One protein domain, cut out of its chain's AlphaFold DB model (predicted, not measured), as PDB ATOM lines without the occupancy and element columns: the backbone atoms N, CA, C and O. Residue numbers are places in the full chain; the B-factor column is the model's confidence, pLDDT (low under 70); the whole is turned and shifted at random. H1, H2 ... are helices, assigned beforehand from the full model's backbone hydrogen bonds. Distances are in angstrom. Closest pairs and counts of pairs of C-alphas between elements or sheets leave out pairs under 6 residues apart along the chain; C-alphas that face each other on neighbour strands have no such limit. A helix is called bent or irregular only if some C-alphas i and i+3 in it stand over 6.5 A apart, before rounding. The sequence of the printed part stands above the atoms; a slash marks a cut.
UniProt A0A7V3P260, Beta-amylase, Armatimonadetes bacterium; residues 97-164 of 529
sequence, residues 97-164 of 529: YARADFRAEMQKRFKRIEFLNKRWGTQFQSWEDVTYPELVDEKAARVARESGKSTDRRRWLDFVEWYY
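What this domain is: This is residues 97 to 164 of the 529 residues of the protein "Beta-amylase" of Armatimonadetes bacterium (UniProt A0A7V3P260). The longest helix, H4, runs through the middle of a small helical body, with H3 packed at a slant on its first half and H2 set crosswise near its beginning. H1 and H2 make an L, and a long link, residues 121 to 135, leads from the end of H2 to the beginning of H3. The printed part has 68 residues with four named helices, in the order H1, H2, H3, H4, and no named strand; the class is all helix. It is compact, with a radius of gyration of the C-alphas of 11.4 A, and rounded, with spans of 29 by 24 by 18 A.

Where its parts are: H4, residues 150 to 164, is 20.7 A long from first to last C-alpha, from C-alpha 150 at (142.161, 195.733, 160.379) to C-alpha 164 at (156.116, 199.723, 145.563). H3, residues 136 to 146, is 16.4 A long and irregular: C-alphas 137 and 140 are 8.5 A apart, and its line is a rough one. H2, residues 113 to 120, is 10.4 A long. H1, residues 97 to 110, is 19.8 A long and begins with C-alpha 97 at (150.626, 190.955, 133.453).

How they stand to each other: H4 touches H3 with residues 150 to 156 alone; the closest C-alphas are those of Ala 144 and Arg 153, 4.3 A apart. The two helices run opposite ways at a steep tilt of 45 degrees. H4 touches H2 with residues 151 to 155 alone, about perpendicular at 76 degrees, and the closest C-alphas, of Trp 120 and Thr 151, are 4.4 A apart. H1 and H2 only just touch, with 3 pairs of C-alphas within 8 A, and touch only at the corner by their link, H1 with residues 106 to 110 alone. Their closest C-alphas are those of Phe 110 and Leu 116, 5.9 A apart, and their lines are about perpendicular at 83 degrees. H1 and H4 are close but not clearly touching, with the C-alphas of Phe 102 and Trp 162 closest at 7.0 A; they run opposite ways at a steep tilt of 56 degrees. H3 is apart from H1 and from H2. In H1, H2 and H4 every O i to N i+4 pair is within hydrogen-bond range; in H3 it is 5 of 7.

The domain as a whole: The two C-alphas farthest apart, those of Tyr 97 and Gly 148, are 32.4 A from each other, and the first and last printed C-alphas, of Tyr 97 and Tyr 164, are 15.9 A apart. The printed part has no cut. The link from H2 to H3 is long, with 15 residues, while those from H1 to H2 and from H3 to H4 are tight. The mean pLDDT of the printed part is 96.9, that of H3 is 93, and no printed residue is under 70.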
ATOM      1  N   TYR A  97     149.379 191.452 132.878       98.12
ATOM      2  CA  TYR A  97     150.626 190.955 133.453       98.12
ATOM      3  C   TYR A  97     150.851 191.510 134.856       98.12
ATOM      4  O   TYR A  97     151.227 190.751 135.745       98.12
ATOM      5  N   ALA A  98     150.517 192.779 135.095       98.25
ATOM      6  CA  ALA A  98     150.498 193.356 136.436       98.25
ATOM      7  C   ALA A  98     149.539 192.592 137.365       98.25
ATOM      8  O   ALA A  98     149.898 192.215 138.480       98.25
ATOM      9  N   ARG A  99     148.329 192.272 136.886       98.06
ATOM     10  CA  ARG A  99     147.351 191.460 137.638       98.06
ATOM     11  C   ARG A  99     147.859 190.043 137.915       98.06
ATOM     12  O   ARG A  99     147.601 189.495 138.986       98.06
ATOM     13  N   ALA A 100     148.559 189.430 136.962       98.25
ATOM     14  CA  ALA A 100     149.169 188.118 137.157       98.25
ATOM     15  C   ALA A 100     150.318 188.162 138.181       98.25
ATOM     16  O   ALA A 100     150.354 187.311 139.068       98.25
ATOM     17  N   ASP A 101     151.197 189.168 138.115       98.62
ATOM     18  CA  ASP A 101     152.281 189.379 139.086       98.62
ATOM     19  C   ASP A 101     151.736 189.609 140.499       98.62
ATOM     20  O   ASP A 101     152.225 188.998 141.446       98.62
ATOM     21  N   PHE A 102     150.670 190.407 140.645       98.69
ATOM     22  CA  PHE A 102     149.991 190.591 141.930       98.69
ATOM     23  C   PHE A 102     149.559 189.254 142.532       98.69
ATOM     24  O   PHE A 102     149.928 188.933 143.660       98.69
ATOM     25  N   ARG A 103     148.821 188.437 141.768       98.50
ATOM     26  CA  ARG A 103     148.359 187.118 142.231       98.50
ATOM     27  C   ARG A 103     149.528 186.213 142.610       98.50
ATOM     28  O   ARG A 103     149.495 185.604 143.678       98.50
ATOM     29  N   ALA A 104     150.576 186.177 141.788       98.31
ATOM     30  CA  ALA A 104     151.764 185.369 142.040       98.31
ATOM     31  C   ALA A 104     152.509 185.794 143.318       98.31
ATOM     32  O   ALA A 104     152.882 184.945 144.130       98.31
ATOM     33  N   GLU A 105     152.695 187.097 143.546       98.38
ATOM     34  CA  GLU A 105     153.357 187.596 144.755       98.38
ATOM     35  C   GLU A 105     152.497 187.383 146.007       98.38
ATOM     36  O   GLU A 105     153.023 186.998 147.053       98.38
ATOM     37  N   MET A 106     151.172 187.524 145.910       98.50
ATOM     38  CA  MET A 106     150.265 187.186 147.012       98.50
ATOM     39  C   MET A 106     150.290 185.690 147.332       98.50
ATOM     40  O   MET A 106     150.385 185.307 148.502       98.50
ATOM     41  N   GLN A 107     150.290 184.833 146.310       98.44
ATOM     42  CA  GLN A 107     150.435 183.388 146.472       98.44
ATOM     43  C   GLN A 107     151.761 183.027 147.136       98.44
ATOM     44  O   GLN A 107     151.793 182.227 148.069       98.44
ATOM     45  N   LYS A 108     152.859 183.653 146.714       98.31
ATOM     46  CA  LYS A 108     154.183 183.456 147.309       98.31
ATOM     47  C   LYS A 108     154.241 183.921 148.768       98.31
ATOM     48  O   LYS A 108     154.806 183.210 149.602       98.31
ATOM     49  N   ARG A 109     153.658 185.085 149.084       97.88
ATOM     50  CA  ARG A 109     153.646 185.666 150.437       97.88
ATOM     51  C   ARG A 109     152.822 184.823 151.403       97.88
ATOM     52  O   ARG A 109     153.308 184.465 152.474       97.88
ATOM     53  N   PHE A 110     151.586 184.497 151.029       98.25
ATOM     54  CA  PHE A 110     150.632 183.851 151.930       98.25
ATOM     55  C   PHE A 110     150.664 182.329 151.869       98.25
ATOM     56  O   PHE A 110     150.286 181.685 152.848       98.25
ATOM     57  N   LYS A 111     151.135 181.744 150.760       97.94
ATOM     58  CA  LYS A 111     151.239 180.297 150.470       97.94
ATOM     59  C   LYS A 111     149.901 179.554 150.407       97.94
ATOM     60  O   LYS A 111     149.760 178.616 149.629       97.94
ATOM     61  N   ARG A 112     148.919 179.965 151.210       98.19
ATOM     62  CA  ARG A 112     147.577 179.396 151.334       98.19
ATOM     63  C   ARG A 112     146.532 180.498 151.249       98.19
ATOM     64  O   ARG A 112     146.654 181.518 151.930       98.19
ATOM     65  N   ILE A 113     145.493 180.273 150.449       98.38
ATOM     66  CA  ILE A 113     144.463 181.283 150.200       98.38
ATOM     67  C   ILE A 113     143.641 181.581 151.455       98.38
ATOM     68  O   ILE A 113     143.248 182.721 151.669       98.38
ATOM     69  N   GLU A 114     143.478 180.603 152.352       98.56
ATOM     70  CA  GLU A 114     142.801 180.810 153.639       98.56
ATOM     71  C   GLU A 114     143.485 181.883 154.499       98.56
ATOM     72  O   GLU A 114     142.809 182.640 155.194       98.56
ATOM     73  N   PHE A 115     144.819 181.982 154.453       98.56
ATOM     74  CA  PHE A 115     145.558 182.997 155.210       98.56
ATOM     75  C   PHE A 115     145.405 184.390 154.607       98.56
ATOM     76  O   PHE A 115     145.233 185.350 155.359       98.56
ATOM     77  N   LEU A 116     145.399 184.494 153.275       98.56
ATOM     78  CA  LEU A 116     145.078 185.743 152.585       98.56
ATOM     79  C   LEU A 116     143.644 186.173 152.908       98.56
ATOM     80  O   LEU A 116     143.431 187.289 153.370       98.56
ATOM     81  N   ASN A 117     142.675 185.266 152.762       98.69
ATOM     82  CA  ASN A 117     141.268 185.524 153.061       98.69
ATOM     83  C   ASN A 117     141.061 185.973 154.508       98.69
ATOM     84  O   ASN A 117     140.365 186.956 154.752       98.69
ATOM     85  N   LYS A 118     141.725 185.322 155.469       98.50
ATOM     86  CA  LYS A 118     141.699 185.749 156.872       98.50
ATOM     87  C   LYS A 118     142.287 187.150 157.059       98.50
ATOM     88  O   LYS A 118     141.721 187.935 157.813       98.50
ATOM     89  N   ARG A 119     143.409 187.468 156.405       97.94
ATOM     90  CA  ARG A 119     144.072 188.772 156.543       97.94
ATOM     91  C   ARG A 119     143.298 189.907 155.880       97.94
ATOM     92  O   ARG A 119     143.330 191.017 156.394       97.94
ATOM     93  N   TRP A 120     142.617 189.645 154.769       98.44
ATOM     94  CA  TRP A 120     141.900 190.662 153.993       98.44
ATOM     95  C   TRP A 120     140.391 190.673 154.221       98.44
ATOM     96  O   TRP A 120     139.703 191.520 153.661       98.44
ATOM     97  N   GLY A 121     139.857 189.745 155.019       97.81
ATOM     98  CA  GLY A 121     138.412 189.598 155.193       97.81
ATOM     99  C   GLY A 121     137.695 189.195 153.898       97.81
ATOM    100  O   GLY A 121     136.532 189.539 153.708       97.81
ATOM    101  N   THR A 122     138.388 188.504 152.987       98.06
ATOM    102  CA  THR A 122     137.865 188.080 151.677       98.06
ATOM    103  C   THR A 122     137.452 186.608 151.672       98.06
ATOM    104  O   THR A 122     137.683 185.872 152.630       98.06
ATOM    105  N   GLN A 123     136.820 186.169 150.581       98.12
ATOM    106  CA  GLN A 123     136.346 184.792 150.386       98.12
ATOM    107  C   GLN A 123     136.705 184.257 148.990       98.12
ATOM    108  O   GLN A 123     135.897 183.595 148.336       98.12
ATOM    109  N   PHE A 124     137.909 184.570 148.504       98.50
ATOM    110  CA  PHE A 124     138.395 184.045 147.229       98.50
ATOM    111  C   PHE A 124     138.464 182.515 147.278       98.50
ATOM    112  O   PHE A 124     138.929 181.958 148.277       98.50
ATOM    113  N   GLN A 125     137.986 181.846 146.227       98.12
ATOM    114  CA  GLN A 125     137.922 180.379 146.166       98.12
ATOM    115  C   GLN A 125     139.220 179.786 145.612       98.12
ATOM    116  O   GLN A 125     139.622 178.685 145.982       98.12
ATOM    117  N   SER A 126     139.900 180.538 144.751       97.94
ATOM    118  CA  SER A 126     141.160 180.171 144.121       97.94
ATOM    119  C   SER A 126     142.085 181.381 143.993       97.94
ATOM    120  O   SER A 126     141.655 182.531 144.093       97.94
ATOM    121  N   TRP A 127     143.375 181.131 143.748       98.06
ATOM    122  CA  TRP A 127     144.333 182.207 143.472       98.06
ATOM    123  C   TRP A 127     143.948 183.024 142.245       98.06
ATOM    124  O   TRP A 127     144.305 184.197 142.168       98.06
ATOM    125  N   GLU A 128     143.167 182.447 141.330       97.38
ATOM    126  CA  GLU A 128     142.750 183.146 140.125       97.38
ATOM    127  C   GLU A 128     141.723 184.241 140.384       97.38
ATOM    128  O   GLU A 128     141.716 185.231 139.652       97.38
ATOM    129  N   ASP A 129     140.957 184.109 141.468       97.50
ATOM    130  CA  ASP A 129     139.965 185.089 141.912       97.50
ATOM    131  C   ASP A 129     140.599 186.281 142.643       97.50
ATOM    132  O   ASP A 129     139.947 187.306 142.857       97.50
ATOM    133  N   VAL A 130     141.866 186.160 143.059       98.38
ATOM    134  CA  VAL A 130     142.538 187.176 143.872       98.38
ATOM    135  C   VAL A 130     142.736 188.455 143.062       98.38
ATOM    136  O   VAL A 130     143.384 188.481 142.017       98.38
ATOM    137  N   THR A 131     142.204 189.551 143.593       97.25
ATOM    138  CA  THR A 131     142.268 190.887 142.995       97.25
ATOM    139  C   THR A 131     142.763 191.904 144.013       97.25
ATOM    140  O   THR A 131     142.446 191.825 145.209       97.25
ATOM    141  N   TYR A 132     143.533 192.887 143.539       95.50
ATOM    142  CA  TYR A 132     143.841 194.073 144.333       95.50
ATOM    143  C   TYR A 132     142.534 194.812 144.694       95.50
ATOM    144  O   TYR A 132     141.503 194.583 144.053       95.50
ATOM    145  N   PRO A 133     142.514 195.630 145.760       95.69
ATOM    146  CA  PRO A 133     141.296 196.321 146.175       95.69
ATOM    147  C   PRO A 133     140.873 197.396 145.152       95.69
ATOM    148  O   PRO A 133     141.619 197.728 144.240       95.69
ATOM    149  N   GLU A 134     139.654 197.922 145.263       94.06
ATOM    150  CA  GLU A 134     139.092 198.861 144.280       94.06
ATOM    151  C   GLU A 134     139.806 200.224 144.300       94.06
ATOM    152  O   GLU A 134     139.672 200.993 145.248       94.06
ATOM    153  N   LEU A 135     140.578 200.512 143.249       94.31
ATOM    154  CA  LEU A 135     141.483 201.668 143.201       94.31
ATOM    155  C   LEU A 135     140.839 202.952 142.664       94.31
ATOM    156  O   LEU A 135     141.405 204.024 142.852       94.31
ATOM    157  N   VAL A 136     139.690 202.842 141.988       90.25
ATOM    158  CA  VAL A 136     138.979 203.986 141.395       90.25
ATOM    159  C   VAL A 136     138.615 204.985 142.491       90.25
ATOM    160  O   VAL A 136     138.092 204.583 143.535       90.25
ATOM    161  N   ASP A 137     138.926 206.262 142.263       86.75
ATOM    162  CA  ASP A 137     138.716 207.365 143.211       86.75
ATOM    163  C   ASP A 137     139.223 207.047 144.630       86.75
ATOM    164  O   ASP A 137     138.565 207.344 145.637       86.75
ATOM    165  N   GLU A 138     140.354 206.330 144.693       89.38
ATOM    166  CA  GLU A 138     141.035 205.904 145.921       89.38
ATOM    167  C   GLU A 138     140.094 205.199 146.923       89.38
ATOM    168  O   GLU A 138     140.293 205.223 148.141       89.38
ATOM    169  N   LYS A 139     139.040 204.537 146.419       93.00
ATOM    170  CA  LYS A 139     137.977 203.943 147.240       93.00
ATOM    171  C   LYS A 139     138.504 202.947 148.266       93.00
ATOM    172  O   LYS A 139     138.052 202.960 149.408       93.00
ATOM    173  N   ALA A 140     139.466 202.112 147.889       94.06
ATOM    174  CA  ALA A 140     140.105 201.173 148.800       94.06
ATOM    175  C   ALA A 140     140.818 201.853 149.978       94.06
ATOM    176  O   ALA A 140     140.689 201.377 151.104       94.06
ATOM    177  N   ALA A 141     141.531 202.956 149.735       94.19
ATOM    178  CA  ALA A 141     142.211 203.709 150.785       94.19
ATOM    179  C   ALA A 141     141.200 204.329 151.756       94.19
ATOM    180  O   ALA A 141     141.306 204.161 152.969       94.19
ATOM    181  N   ARG A 142     140.140 204.940 151.209       94.50
ATOM    182  CA  ARG A 142     139.029 205.487 151.994       94.50
ATOM    183  C   ARG A 142     138.378 204.429 152.887       94.50
ATOM    184  O   ARG A 142     138.213 204.655 154.082       94.50
ATOM    185  N   VAL A 143     138.060 203.255 152.333       95.88
ATOM    186  CA  VAL A 143     137.503 202.132 153.108       95.88
ATOM    187  C   VAL A 143     138.479 201.678 154.194       95.88
ATOM    188  O   VAL A 143     138.062 201.490 155.333       95.88
ATOM    189  N   ALA A 144     139.767 201.541 153.872       96.38
ATOM    190  CA  ALA A 144     140.799 201.155 154.831       96.38
ATOM    191  C   ALA A 144     140.912 202.132 156.015       96.38
ATOM    192  O   ALA A 144     141.112 201.701 157.151       96.38
ATOM    193  N   ARG A 145     140.759 203.434 155.766       93.62
ATOM    194  CA  ARG A 145     140.766 204.469 156.803       93.62
ATOM    195  C   ARG A 145     139.490 204.466 157.647       93.62
ATOM    196  O   ARG A 145     139.568 204.512 158.871       93.62
ATOM    197  N   GLU A 146     138.325 204.412 157.008       94.44
ATOM    198  CA  GLU A 146     137.039 204.730 157.647       94.44
ATOM    199  C   GLU A 146     136.328 203.519 158.263       94.44
ATOM    200  O   GLU A 146     135.491 203.688 159.148       94.44
ATOM    201  N   SER A 147     136.629 202.290 157.831       94.88
ATOM    202  CA  SER A 147     135.864 201.115 158.275       94.88
ATOM    203  C   SER A 147     136.159 200.672 159.710       94.88
ATOM    204  O   SER A 147     135.390 199.890 160.275       94.88
ATOM    205  N   GLY A 148     137.295 201.098 160.273       90.75
ATOM    206  CA  GLY A 148     137.812 200.614 161.558       90.75
ATOM    207  C   GLY A 148     138.233 199.138 161.551       90.75
ATOM    208  O   GLY A 148     138.554 198.586 162.601       90.75
ATOM    209  N   LYS A 149     138.232 198.459 160.392       96.62
ATOM    210  CA  LYS A 149     138.586 197.039 160.290       96.62
ATOM    211  C   LYS A 149     140.043 196.870 159.891       96.62
ATOM    212  O   LYS A 149     140.470 197.301 158.819       96.62
ATOM    213  N   SER A 150     140.781 196.107 160.693       97.44
ATOM    214  CA  SER A 150     142.161 195.733 160.379       97.44
ATOM    215  C   SER A 150     142.288 195.001 159.039       97.44
ATOM    216  O   SER A 150     143.270 195.195 158.329       97.44
ATOM    217  N   THR A 151     141.281 194.223 158.630       98.31
ATOM    218  CA  THR A 151     141.283 193.511 157.343       98.31
ATOM    219  C   THR A 151     141.312 194.444 156.135       98.31
ATOM    220  O   THR A 151     142.033 194.174 155.174       98.31
ATOM    221  N   ASP A 152     140.585 195.563 156.195       97.94
ATOM    222  CA  ASP A 152     140.540 196.541 155.105       97.94
ATOM    223  C   ASP A 152     141.865 197.309 155.028       97.94
ATOM    224  O   ASP A 152     142.455 197.424 153.949       97.94
ATOM    225  N   ARG A 153     142.401 197.721 156.189       98.06
ATOM    226  CA  ARG A 153     143.741 198.320 156.304       98.06
ATOM    227  C   ARG A 153     144.818 197.409 155.734       98.06
ATOM    228  O   ARG A 153     145.624 197.845 154.917       98.06
ATOM    229  N   ARG A 154     144.830 196.130 156.125       98.25
ATOM    230  CA  ARG A 154     145.824 195.162 155.645       98.25
ATOM    231  C   ARG A 154     145.703 194.913 154.149       98.25
ATOM    232  O   ARG A 154     146.732 194.888 153.485       98.25
ATOM    233  N   ARG A 155     144.491 194.801 153.598       98.25
ATOM    234  CA  ARG A 155     144.305 194.637 152.148       98.25
ATOM    235  C   ARG A 155     144.853 195.825 151.359       98.25
ATOM    236  O   ARG A 155     145.505 195.621 150.337       98.25
ATOM    237  N   TRP A 156     144.610 197.047 151.829       98.25
ATOM    238  CA  TRP A 156     145.155 198.252 151.207       98.25
ATOM    239  C   TRP A 156     146.681 198.331 151.320       98.25
ATOM    240  O   TRP A 156     147.371 198.479 150.313       98.25
ATOM    241  N   LEU A 157     147.222 198.171 152.528       98.25
ATOM    242  CA  LEU A 157     148.662 198.262 152.770       98.25
ATOM    243  C   LEU A 157     149.444 197.157 152.042       98.25
ATOM    244  O   LEU A 157     150.512 197.437 151.503       98.25
ATOM    245  N   ASP A 158     148.906 195.935 151.958       98.56
ATOM    246  CA  ASP A 158     149.518 194.838 151.196       98.56
ATOM    247  C   ASP A 158     149.525 195.139 149.678       98.56
ATOM    248  O   ASP A 158     150.475 194.767 148.985       98.56
ATOM    249  N   PHE A 159     148.516 195.851 149.152       98.56
ATOM    250  CA  PHE A 159     148.527 196.345 147.769       98.56
ATOM    251  C   PHE A 159     149.608 197.411 147.549       98.56
ATOM    252  O   PHE A 159     150.384 197.288 146.602       98.56
ATOM    253  N   VAL A 160     149.694 198.418 148.427       97.88
ATOM    254  CA  VAL A 160     150.723 199.468 148.337       97.88
ATOM    255  C   VAL A 160     152.123 198.851 148.408       97.88
ATOM    256  O   VAL A 160     152.977 199.169 147.584       97.88
ATOM    257  N   GLU A 161     152.345 197.907 149.327       97.75
ATOM    258  CA  GLU A 161     153.612 197.181 149.455       97.75
ATOM    259  C   GLU A 161     153.960 196.396 148.180       97.75
ATOM    260  O   GLU A 161     155.107 196.429 147.735       97.75
ATOM    261  N   TRP A 162     152.990 195.728 147.546       98.38
ATOM    262  CA  TRP A 162     153.226 195.066 146.259       98.38
ATOM    263  C   TRP A 162     153.567 196.065 145.146       98.38
ATOM    264  O   TRP A 162     154.528 195.836 144.402       98.38
ATOM    265  N   TYR A 163     152.808 197.160 145.047       98.06
ATOM    266  CA  TYR A 163     152.959 198.173 144.002       98.06
ATOM    267  C   TYR A 163     154.326 198.862 144.090       98.06
ATOM    268  O   TYR A 163     155.009 199.015 143.080       98.06
ATOM    269  N   TYR A 164     154.774 199.193 145.302       96.88
ATOM    270  CA  TYR A 164     156.116 199.723 145.563       96.88
ATOM    271  C   TYR A 164     157.182 198.645 145.333       96.88
ATOM    272  O   TYR A 164     158.214 198.870 144.696       96.88
TER     273      TYR A 164